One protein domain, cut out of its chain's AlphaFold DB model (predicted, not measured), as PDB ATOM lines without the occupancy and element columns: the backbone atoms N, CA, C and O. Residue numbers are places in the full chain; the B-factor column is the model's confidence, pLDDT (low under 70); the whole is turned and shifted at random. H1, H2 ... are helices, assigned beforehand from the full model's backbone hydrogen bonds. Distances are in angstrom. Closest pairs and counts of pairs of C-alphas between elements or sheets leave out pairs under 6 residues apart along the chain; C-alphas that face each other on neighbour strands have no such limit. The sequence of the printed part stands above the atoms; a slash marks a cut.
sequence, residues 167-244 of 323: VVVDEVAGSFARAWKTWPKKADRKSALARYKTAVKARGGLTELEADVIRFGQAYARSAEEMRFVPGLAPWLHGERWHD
ATOM      1  N   VAL A 167     244.634 254.082 228.963       55.03
ATOM      2  CA  VAL A 167     244.822 254.457 230.385       55.03
ATOM      3  C   VAL A 167     244.753 255.975 230.617       55.03
ATOM      4  O   VAL A 167     244.111 256.442 231.552       55.03
ATOM      5  N   VAL A 168     245.343 256.766 229.714       61.81
ATOM      6  CA  VAL A 168     245.414 258.236 229.843       61.81
ATOM      7  C   VAL A 168     244.030 258.894 229.727       61.81
ATOM      8  O   VAL A 168     243.792 259.966 230.281       61.81
ATOM      9  N   VAL A 169     243.088 258.279 229.006       65.38
ATOM     10  CA  VAL A 169     241.755 258.870 228.781       65.38
ATOM     11  C   VAL A 169     240.876 258.739 230.025       65.38
ATOM     12  O   VAL A 169     240.156 259.685 230.356       65.38
ATOM     13  N   ASP A 170     240.977 257.606 230.721       76.12
ATOM     14  CA  ASP A 170     240.263 257.352 231.975       76.12
ATOM     15  C   ASP A 170     240.825 258.182 233.131       76.12
ATOM     16  O   ASP A 170     240.064 258.724 233.934       76.12
ATOM     17  N   GLU A 171     242.142 258.382 233.174       84.38
ATOM     18  CA  GLU A 171     242.778 259.218 234.191       84.38
ATOM     19  C   GLU A 171     242.338 260.688 234.082       84.38
ATOM     20  O   GLU A 171     241.949 261.307 235.077       84.38
ATOM     21  N   VAL A 172     242.284 261.231 232.858       86.00
ATOM     22  CA  VAL A 172     241.784 262.592 232.598       86.00
ATOM     23  C   VAL A 172     240.300 262.720 232.946       86.00
ATOM     24  O   VAL A 172     239.875 263.748 233.476       86.00
ATOM     25  N   ALA A 173     239.491 261.694 232.671       88.00
ATOM     26  CA  ALA A 173     238.075 261.690 233.033       88.00
ATOM     27  C   ALA A 173     237.870 261.652 234.558       88.00
ATOM     28  O   ALA A 173     237.015 262.376 235.077       88.00
ATOM     29  N   GLY A 174     238.673 260.862 235.276       91.56
ATOM     30  CA  GLY A 174     238.668 260.799 236.738       91.56
ATOM     31  C   GLY A 174     239.115 262.111 237.384       91.56
ATOM     32  O   GLY A 174     238.445 262.616 238.286       91.56
ATOM     33  N   SER A 175     240.193 262.705 236.875       92.00
ATOM     34  CA  SER A 175     240.693 264.017 237.300       92.00
ATOM     35  C   SER A 175     239.666 265.127 237.069       92.00
ATOM     36  O   SER A 175     239.309 265.861 237.996       92.00
ATOM     37  N   PHE A 176     239.050 265.156 235.882       94.25
ATOM     38  CA  PHE A 176     237.936 266.057 235.604       94.25
ATOM     39  C   PHE A 176     236.767 265.840 236.567       94.25
ATOM     40  O   PHE A 176     236.173 266.812 237.014       94.25
ATOM     41  N   ALA A 177     236.406 264.598 236.900       93.50
ATOM     42  CA  ALA A 177     235.293 264.333 237.809       93.50
ATOM     43  C   ALA A 177     235.549 264.885 239.224       93.50
ATOM     44  O   ALA A 177     234.638 265.468 239.820       93.50
ATOM     45  N   ARG A 178     236.782 264.756 239.735       94.00
ATOM     46  CA  ARG A 178     237.198 265.320 241.032       94.00
ATOM     47  C   ARG A 178     237.164 266.846 241.010       94.00
ATOM     48  O   ARG A 178     236.494 267.451 241.846       94.00
ATOM     49  N   ALA A 179     237.773 267.456 239.998       93.19
ATOM     50  CA  ALA A 179     237.761 268.903 239.795       93.19
ATOM     51  C   ALA A 179     236.334 269.459 239.616       93.19
ATOM     52  O   ALA A 179     235.933 270.435 240.256       93.19
ATOM     53  N   TRP A 180     235.522 268.786 238.796       93.69
ATOM     54  CA  TRP A 180     234.133 269.145 238.529       93.69
ATOM     55  C   TRP A 180     233.297 269.125 239.794       93.69
ATOM     56  O   TRP A 180     232.443 269.991 239.935       93.69
ATOM     57  N   LYS A 181     233.515 268.180 240.721       94.75
ATOM     58  CA  LYS A 181     232.765 268.087 241.986       94.75
ATOM     59  C   LYS A 181     232.910 269.353 242.835       94.75
ATOM     60  O   LYS A 181     231.910 269.799 243.394       94.75
ATOM     61  N   THR A 182     234.086 269.969 242.842       93.50
ATOM     62  CA  THR A 182     234.398 271.162 243.646       93.50
ATOM     63  C   THR A 182     233.854 272.461 243.047       93.50
ATOM     64  O   THR A 182     233.563 273.403 243.776       93.50
ATOM     65  N   TRP A 183     233.675 272.529 241.727       93.69
ATOM     66  CA  TRP A 183     233.285 273.775 241.061       93.69
ATOM     67  C   TRP A 183     231.849 274.217 241.411       93.69
ATOM     68  O   TRP A 183     230.930 273.447 241.138       93.69
ATOM     69  N   PRO A 184     231.581 275.428 241.937       90.88
ATOM     70  CA  PRO A 184     230.237 275.785 242.412       90.88
ATOM     71  C   PRO A 184     229.161 275.730 241.314       90.88
ATOM     72  O   PRO A 184     228.072 275.198 241.518       90.88
ATOM     73  N   LYS A 185     229.469 276.235 240.111       90.25
ATOM     74  CA  LYS A 185     228.499 276.396 239.015       90.25
ATOM     75  C   LYS A 185     228.547 275.253 237.996       90.25
ATOM     76  O   LYS A 185     229.409 275.224 237.120       90.25
ATOM     77  N   LYS A 186     227.587 274.327 238.059       91.25
ATOM     78  CA  LYS A 186     227.540 273.110 237.218       91.25
ATOM     79  C   LYS A 186     226.932 273.332 235.821       91.25
ATOM     80  O   LYS A 186     226.012 272.620 235.431       91.25
ATOM     81  N   ALA A 187     227.433 274.303 235.060       87.12
ATOM     82  CA  ALA A 187     226.921 274.594 233.716       87.12
ATOM     83  C   ALA A 187     227.651 273.785 232.627       87.12
ATOM     84  O   ALA A 187     228.882 273.730 232.624       87.12
ATOM     85  N   ASP A 188     226.902 273.179 231.701       87.75
ATOM     86  CA  ASP A 188     227.412 272.559 230.468       87.75
ATOM     87  C   ASP A 188     228.607 271.607 230.653       87.75
ATOM     88  O   ASP A 188     229.693 271.787 230.090       87.75
ATOM     89  N   ARG A 189     228.398 270.527 231.419       91.69
ATOM     90  CA  ARG A 189     229.436 269.528 231.747       91.69
ATOM     91  C   ARG A 189     230.172 268.975 230.518       91.69
ATOM     92  O   ARG A 189     231.379 268.748 230.586       91.69
ATOM     93  N   LYS A 190     229.469 268.767 229.397       90.94
ATOM     94  CA  LYS A 190     230.057 268.266 228.138       90.94
ATOM     95  C   LYS A 190     231.071 269.259 227.558       90.94
ATOM     96  O   LYS A 190     232.178 268.862 227.198       90.94
ATOM     97  N   SER A 191     230.716 270.542 227.530       90.44
ATOM     98  CA  SER A 191     231.590 271.627 227.073       90.44
ATOM     99  C   SER A 191     232.783 271.816 228.010       90.44
ATOM    100  O   SER A 191     233.908 271.994 227.547       90.44
ATOM    101  N   ALA A 192     232.566 271.699 229.324       93.38
ATOM    102  CA  ALA A 192     233.635 271.773 230.317       93.38
ATOM    103  C   ALA A 192     234.648 270.629 230.170       93.38
ATOM    104  O   ALA A 192     235.847 270.887 230.153       93.38
ATOM    105  N   LEU A 193     234.188 269.387 229.977       93.00
ATOM    106  CA  LEU A 193     235.071 268.238 229.750       93.00
ATOM    107  C   LEU A 193     235.900 268.396 228.466       93.00
ATOM    108  O   LEU A 193     237.089 268.082 228.458       93.00
ATOM    109  N   ALA A 194     235.288 268.887 227.384       92.25
ATOM    110  CA  ALA A 194     236.000 269.143 226.133       92.25
ATOM    111  C   ALA A 194     237.120 270.179 226.328       92.25
ATOM    112  O   ALA A 194     238.255 269.934 225.922       92.25
ATOM    113  N   ARG A 195     236.829 271.294 227.012       93.06
ATOM    114  CA  ARG A 195     237.831 272.327 227.323       93.06
ATOM    115  C   ARG A 195     238.904 271.833 228.289       93.06
ATOM    116  O   ARG A 195     240.069 272.145 228.080       93.06
ATOM    117  N   TYR A 196     238.542 271.006 229.266       92.12
ATOM    118  CA  TYR A 196     239.487 270.415 230.212       92.12
ATOM    119  C   TYR A 196     240.511 269.526 229.496       92.12
ATOM    120  O   TYR A 196     241.712 269.689 229.685       92.12
ATOM    121  N   LYS A 197     240.056 268.660 228.578       91.38
ATOM    122  CA  LYS A 197     240.950 267.835 227.745       91.38
ATOM    123  C   LYS A 197     241.912 268.675 226.903       91.38
ATOM    124  O   LYS A 197     243.061 268.278 226.725       91.38
ATOM    125  N   THR A 198     241.457 269.809 226.371       90.81
ATOM    126  CA  THR A 198     242.320 270.736 225.623       90.81
ATOM    127  C   THR A 198     243.331 271.428 226.539       90.81
ATOM    128  O   THR A 198     244.506 271.476 226.191       90.81
ATOM    129  N   ALA A 199     242.914 271.882 227.722       89.69
ATOM    130  CA  ALA A 199     243.787 272.540 228.695       89.69
ATOM    131  C   ALA A 199     244.904 271.610 229.207       89.69
ATOM    132  O   ALA A 199     246.057 272.025 229.270       89.69
ATOM    133  N   VAL A 200     244.602 270.331 229.472       90.69
ATOM    134  CA  VAL A 200     245.621 269.324 229.843       90.69
ATOM    135  C   VAL A 200     246.692 269.195 228.756       90.69
ATOM    136  O   VAL A 200     247.879 269.123 229.064       90.69
ATOM    137  N   LYS A 201     246.290 269.193 227.478       85.88
ATOM    138  CA  LYS A 201     247.223 269.091 226.345       85.88
ATOM    139  C   LYS A 201     248.066 270.348 226.153       85.88
ATOM    140  O   LYS A 201     249.236 270.223 225.820       85.88
ATOM    141  N   ALA A 202     247.471 271.528 226.327       83.50
ATOM    142  CA  ALA A 202     248.163 272.802 226.157       83.50
ATOM    143  C   ALA A 202     249.193 273.050 227.271       83.50
ATOM    144  O   ALA A 202     250.293 273.515 227.000       83.50
ATOM    145  N   ARG A 203     248.845 272.699 228.514       77.94
ATOM    146  CA  ARG A 203     249.666 272.962 229.703       77.94
ATOM    147  C   ARG A 203     250.655 271.841 230.042       77.94
ATOM    148  O   ARG A 203     251.664 272.103 230.682       77.94
ATOM    149  N   GLY A 204     250.367 270.601 229.644       70.56
ATOM    150  CA  GLY A 204     251.254 269.455 229.870       70.56
ATOM    151  C   GLY A 204     251.252 268.884 231.296       70.56
ATOM    152  O   GLY A 204     252.136 268.097 231.615       70.56
ATOM    153  N   GLY A 205     250.268 269.234 232.134       82.31
ATOM    154  CA  GLY A 205     250.195 268.813 233.539       82.31
ATOM    155  C   GLY A 205     248.761 268.553 234.007       82.31
ATOM    156  O   GLY A 205     247.973 269.486 234.178       82.31
ATOM    157  N   LEU A 206     248.394 267.274 234.164       86.44
ATOM    158  CA  LEU A 206     247.047 266.860 234.584       86.44
ATOM    159  C   LEU A 206     246.797 267.185 236.063       86.44
ATOM    160  O   LEU A 206     245.747 267.716 236.419       86.44
ATOM    161  N   THR A 207     247.784 266.894 236.906       87.25
ATOM    162  CA  THR A 207     247.741 267.091 238.358       87.25
ATOM    163  C   THR A 207     247.695 268.565 238.741       87.25
ATOM    164  O   THR A 207     246.925 268.949 239.618       87.25
ATOM    165  N   GLU A 208     248.460 269.411 238.053       88.81
ATOM    166  CA  GLU A 208     248.493 270.853 238.296       88.81
ATOM    167  C   GLU A 208     247.171 271.507 237.886       88.81
ATOM    168  O   GLU A 208     246.622 272.317 238.633       88.81
ATOM    169  N   LEU A 209     246.619 271.121 236.728       91.50
ATOM    170  CA  LEU A 209     245.330 271.643 236.279       91.50
ATOM    171  C   LEU A 209     244.193 271.210 237.212       91.50
ATOM    172  O   LEU A 209     243.302 272.004 237.509       91.50
ATOM    173  N   GLU A 210     244.206 269.962 237.679       93.94
ATOM    174  CA  GLU A 210     243.255 269.490 238.685       93.94
ATOM    175  C   GLU A 210     243.326 270.325 239.965       93.94
ATOM    176  O   GLU A 210     242.298 270.830 240.425       93.94
ATOM    177  N   ALA A 211     244.534 270.507 240.508       93.31
ATOM    178  CA  ALA A 211     244.759 271.282 241.720       93.31
ATOM    179  C   ALA A 211     244.278 272.731 241.568       93.31
ATOM    180  O   ALA A 211     243.619 273.252 242.467       93.31
ATOM    181  N   ASP A 212     244.522 273.362 240.417       93.44
ATOM    182  CA  ASP A 212     244.062 274.725 240.154       93.44
ATOM    183  C   ASP A 212     242.545 274.829 240.053       93.44
ATOM    184  O   ASP A 212     241.952 275.700 240.687       93.44
ATOM    185  N   VAL A 213     241.888 273.924 239.325       94.81
ATOM    186  CA  VAL A 213     240.420 273.939 239.240       94.81
ATOM    187  C   VAL A 213     239.791 273.731 240.619       94.81
ATOM    188  O   VAL A 213     238.804 274.390 240.950       94.81
ATOM    189  N   ILE A 214     240.362 272.853 241.450       95.12
ATOM    190  CA  ILE A 214     239.909 272.647 242.831       95.12
ATOM    191  C   ILE A 214     240.133 273.913 243.665       95.12
ATOM    192  O   ILE A 214     239.198 274.384 244.313       95.12
ATOM    193  N   ARG A 215     241.339 274.490 243.618       94.31
ATOM    194  CA  ARG A 215     241.729 275.693 244.368       94.31
ATOM    195  C   ARG A 215     240.829 276.882 244.039       94.31
ATOM    196  O   ARG A 215     240.275 277.499 244.948       94.31
ATOM    197  N   PHE A 216     240.621 277.167 242.754       94.69
ATOM    198  CA  PHE A 216     239.722 278.234 242.313       94.69
ATOM    199  C   PHE A 216     238.260 277.909 242.600       94.69
ATOM    200  O   PHE A 216     237.526 278.787 243.042       94.69
ATOM    201  N   GLY A 217     237.833 276.657 242.426       93.12
ATOM    202  CA  GLY A 217     236.479 276.228 242.774       93.12
ATOM    203  C   GLY A 217     236.149 276.490 244.247       93.12
ATOM    204  O   GLY A 217     235.097 277.046 244.551       93.12
ATOM    205  N   GLN A 218     237.075 276.171 245.157       92.75
ATOM    206  CA  GLN A 218     236.946 276.458 246.591       92.75
ATOM    207  C   GLN A 218     237.019 277.952 246.913       92.75
ATOM    208  O   GLN A 218     236.357 278.415 247.840       92.75
ATOM    209  N   ALA A 219     237.843 278.717 246.195       89.88
ATOM    210  CA  ALA A 219     237.914 280.163 246.367       89.88
ATOM    211  C   ALA A 219     236.584 280.819 245.959       89.88
ATOM    212  O   ALA A 219     235.976 281.498 246.781       89.88
ATOM    213  N   TYR A 220     236.052 280.485 244.777       90.75
ATOM    214  CA  TYR A 220     234.730 280.935 244.340       90.75
ATOM    215  C   TYR A 220     233.614 280.485 245.285       90.75
ATOM    216  O   TYR A 220     232.721 281.270 245.560       90.75
ATOM    217  N   ALA A 221     233.658 279.261 245.821       88.12
ATOM    218  CA  ALA A 221     232.662 278.800 246.794       88.12
ATOM    219  C   ALA A 221     232.632 279.653 248.075       88.12
ATOM    220  O   ALA A 221     231.583 279.785 248.694       88.12
ATOM    221  N   ARG A 222     233.783 280.206 248.479       84.31
ATOM    222  CA  ARG A 222     233.918 281.045 249.679       84.31
ATOM    223  C   ARG A 222     233.643 282.519 249.415       84.31
ATOM    224  O   ARG A 222     233.229 283.220 250.329       84.31
ATOM    225  N   SER A 223     233.928 282.996 248.207       79.50
ATOM    226  CA  SER A 223     233.836 284.414 247.864       79.50
ATOM    227  C   SER A 223     232.540 284.796 247.154       79.50
ATOM    228  O   SER A 223     232.208 285.976 247.090       79.50
ATOM    229  N   ALA A 224     231.838 283.834 246.552       70.56
ATOM    230  CA  ALA A 224     230.644 284.109 245.774       70.56
ATOM    231  C   ALA A 224     229.421 284.227 246.677       70.56
ATOM    232  O   ALA A 224     228.747 283.244 246.972       70.56
ATOM    233  N   GLU A 225     229.113 285.459 247.053       67.69
ATOM    234  CA  GLU A 225     227.848 285.815 247.695       67.69
ATOM    235  C   GLU A 225     226.658 285.572 246.754       67.69
ATOM    236  O   GLU A 225     225.579 285.165 247.176       67.69
ATOM    237  N   GLU A 226     226.888 285.697 245.441       67.25
ATOM    238  CA  GLU A 226     225.906 285.367 244.418       67.25
ATOM    239  C   GLU A 226     226.497 284.492 243.302       67.25
ATOM    240  O   GLU A 226     227.464 284.851 242.622       67.25
ATOM    241  N   MET A 227     225.832 283.367 243.018       74.44
ATOM    242  CA  MET A 227     226.225 282.393 241.981       74.44
ATOM    243  C   MET A 227     226.284 282.976 240.555       74.44
ATOM    244  O   MET A 227     226.840 282.347 239.643       74.44
ATOM    245  N   ARG A 228     225.727 284.176 240.334       76.50
ATOM    246  CA  ARG A 228     225.799 284.885 239.048       76.50
ATOM    247  C   ARG A 228     227.222 285.321 238.695       76.50
ATOM    248  O   ARG A 228     227.567 285.290 237.516       76.50
ATOM    249  N   PHE A 229     228.047 285.645 239.693       80.81
ATOM    250  CA  PHE A 229     229.427 286.101 239.497       80.81
ATOM    251  C   PHE A 229     230.436 284.954 239.378       80.81
ATOM    252  O   PHE A 229     231.562 285.169 238.938       80.81
ATOM    253  N   VAL A 230     230.031 283.719 239.700       88.19
ATOM    254  CA  VAL A 230     230.863 282.535 239.463       88.19
ATOM    255  C   VAL A 230     230.845 282.199 237.968       88.19
ATOM    256  O   VAL A 230     229.767 281.950 237.403       88.19
ATOM    257  N   PRO A 231     232.007 282.156 237.291       91.44
ATOM    258  CA  PRO A 231     232.060 281.719 235.906       91.44
ATOM    259  C   PRO A 231     231.707 280.229 235.791       91.44
ATOM    260  O   PRO A 231     231.954 279.417 236.686       91.44
ATOM    261  N   GLY A 232     231.128 279.836 234.656       92.38
ATOM    262  CA  GLY A 232     231.071 278.416 234.306       92.38
ATOM    263  C   GLY A 232     232.489 277.866 234.120       92.38
ATOM    264  O   GLY A 232     233.383 278.598 233.688       92.38
ATOM    265  N   LEU A 233     232.702 276.577 234.395       94.12
ATOM    266  CA  LEU A 233     234.042 275.991 234.279       94.12
ATOM    267  C   LEU A 233     234.572 276.026 232.835       94.12
ATOM    268  O   LEU A 233     235.761 276.232 232.628       94.12
ATOM    269  N   ALA A 234     233.714 275.863 231.819       94.06
ATOM    270  CA  ALA A 234     234.166 275.858 230.425       94.06
ATOM    271  C   ALA A 234     234.716 277.227 229.957       94.06
ATOM    272  O   ALA A 234     235.825 277.242 229.421       94.06
ATOM    273  N   PRO A 235     234.031 278.372 230.188       93.62
ATOM    274  CA  PRO A 235     234.617 279.697 229.963       93.62
ATOM    275  C   PRO A 235     235.870 279.971 230.800       93.62
ATOM    276  O   PRO A 235     236.799 280.602 230.305       93.62
ATOM    277  N   TRP A 236     235.916 279.484 232.047       94.81
ATOM    278  CA  TRP A 236     237.080 279.657 232.918       94.81
ATOM    279  C   TRP A 236     238.317 278.933 232.371       94.81
ATOM    280  O   TRP A 236     239.380 279.536 232.258       94.81
ATOM    281  N   LEU A 237     238.150 277.678 231.934       94.19
ATOM    282  CA  LEU A 237     239.205 276.892 231.291       94.19
ATOM    283  C   LEU A 237     239.631 277.482 229.945       94.19
ATOM    284  O   LEU A 237     240.800 277.415 229.591       94.19
ATOM    285  N   HIS A 238     238.686 278.026 229.174       92.56
ATOM    286  CA  HIS A 238     239.001 278.626 227.881       92.56
ATOM    287  C   HIS A 238     239.832 279.904 228.015       92.56
ATOM    288  O   HIS A 238     240.703 280.129 227.183       92.56
ATOM    289  N   GLY A 239     239.552 280.715 229.036       90.88
ATOM    290  CA  GLY A 239     240.288 281.946 229.314       90.88
ATOM    291  C   GLY A 239     241.569 281.748 230.119       90.88
ATOM    292  O   GLY A 239     242.091 282.738 230.606       90.88
ATOM    293  N   GLU A 240     242.021 280.505 230.321       93.19
ATOM    294  CA  GLU A 240     243.266 280.182 231.038       93.19
ATOM    295  C   GLU A 240     243.386 280.842 232.421       93.19
ATOM    296  O   GLU A 240     244.468 281.162 232.913       93.19
ATOM    297  N   ARG A 241     242.241 281.002 233.091       92.06
ATOM    298  CA  ARG A 241     242.089 281.788 234.324       92.06
ATOM    299  C   ARG A 241     242.746 281.178 235.563       92.06
ATOM    300  O   ARG A 241     242.562 281.671 236.668       92.06
ATOM    301  N   TRP A 242     243.513 280.103 235.403       90.69
ATOM    302  CA  TRP A 242     244.429 279.621 236.438       90.69
ATOM    303  C   TRP A 242     245.618 280.575 236.653       90.69
ATOM    304  O   TRP A 242     246.304 280.447 237.665       90.69
ATOM    305  N   HIS A 243     245.853 281.512 235.726       91.19
ATOM    306  CA  HIS A 243     246.811 282.612 235.875       91.19
ATOM    307  C   HIS A 243     246.231 283.863 236.553       91.19
ATOM    308  O   HIS A 243     247.001 284.756 236.896       91.19
ATOM    309  N   ASP A 244     244.909 283.934 236.744       90.50
ATOM    310  CA  ASP A 244     244.268 285.063 237.423       90.50
ATOM    311  C   ASP A 244     244.570 285.032 238.933       90.50
ATOM    312  O   ASP A 244     244.946 284.002 239.501       90.50
TER     313      ASP A 244
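This is residues 167 to 244 of the 323 residues of an uncharacterized protein of Microbacterium sp. Leaf151 (UniProt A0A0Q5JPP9). Two long helices, H3 and H1, lie side by side and run the same way; H2 crosses H1 steeply and makes a corner with H3, and short H4 packs on H2. The printed part has 78 residues with four named helices, H1 to H4 in chain order, and no named strand: all helix. It is compact, with a radius of gyration of the C-alphas of 11.7 A, and elongated, spanning 39 by 23 by 17 A.

H3, residues 206 to 223, is 25.7 A long from first to last C-alpha. H1, residues 167 to 182, 23.7 A, begins at C-alpha 167 (244.822, 254.457, 230.385). H2 is residues 189 to 203, 20.6 A. H4, residues 233 to 238, ends at C-alpha 238 (239.001, 278.626, 227.881).

H3 touches H1 at a shallow tilt of 10 degrees; their closest C-alphas, Ala 179 and Ile 214, are 5.3 A apart. H2, with residues 193 to 197 alone, touches H1 at a steep 62 degrees, closest C-alphas Phe 176 and Leu 193, 6.9 A. H2 and H3 touch only at the corner, closest C-alphas Val 200 and Leu 206, 5.5 A. H4 touches H2, closest C-alphas Ala 192 and Ala 234, 4.1 A. In H2, H3 and H4 every O i to N i+4 pair is within hydrogen-bond range; in H1, 11 of 12.

The farthest C-alphas, Val 167 and Glu 225, are 39.6 A apart. The printed part has no cut and no long link. Residues 167 to 169 and 225 to 226 have pLDDT under 70.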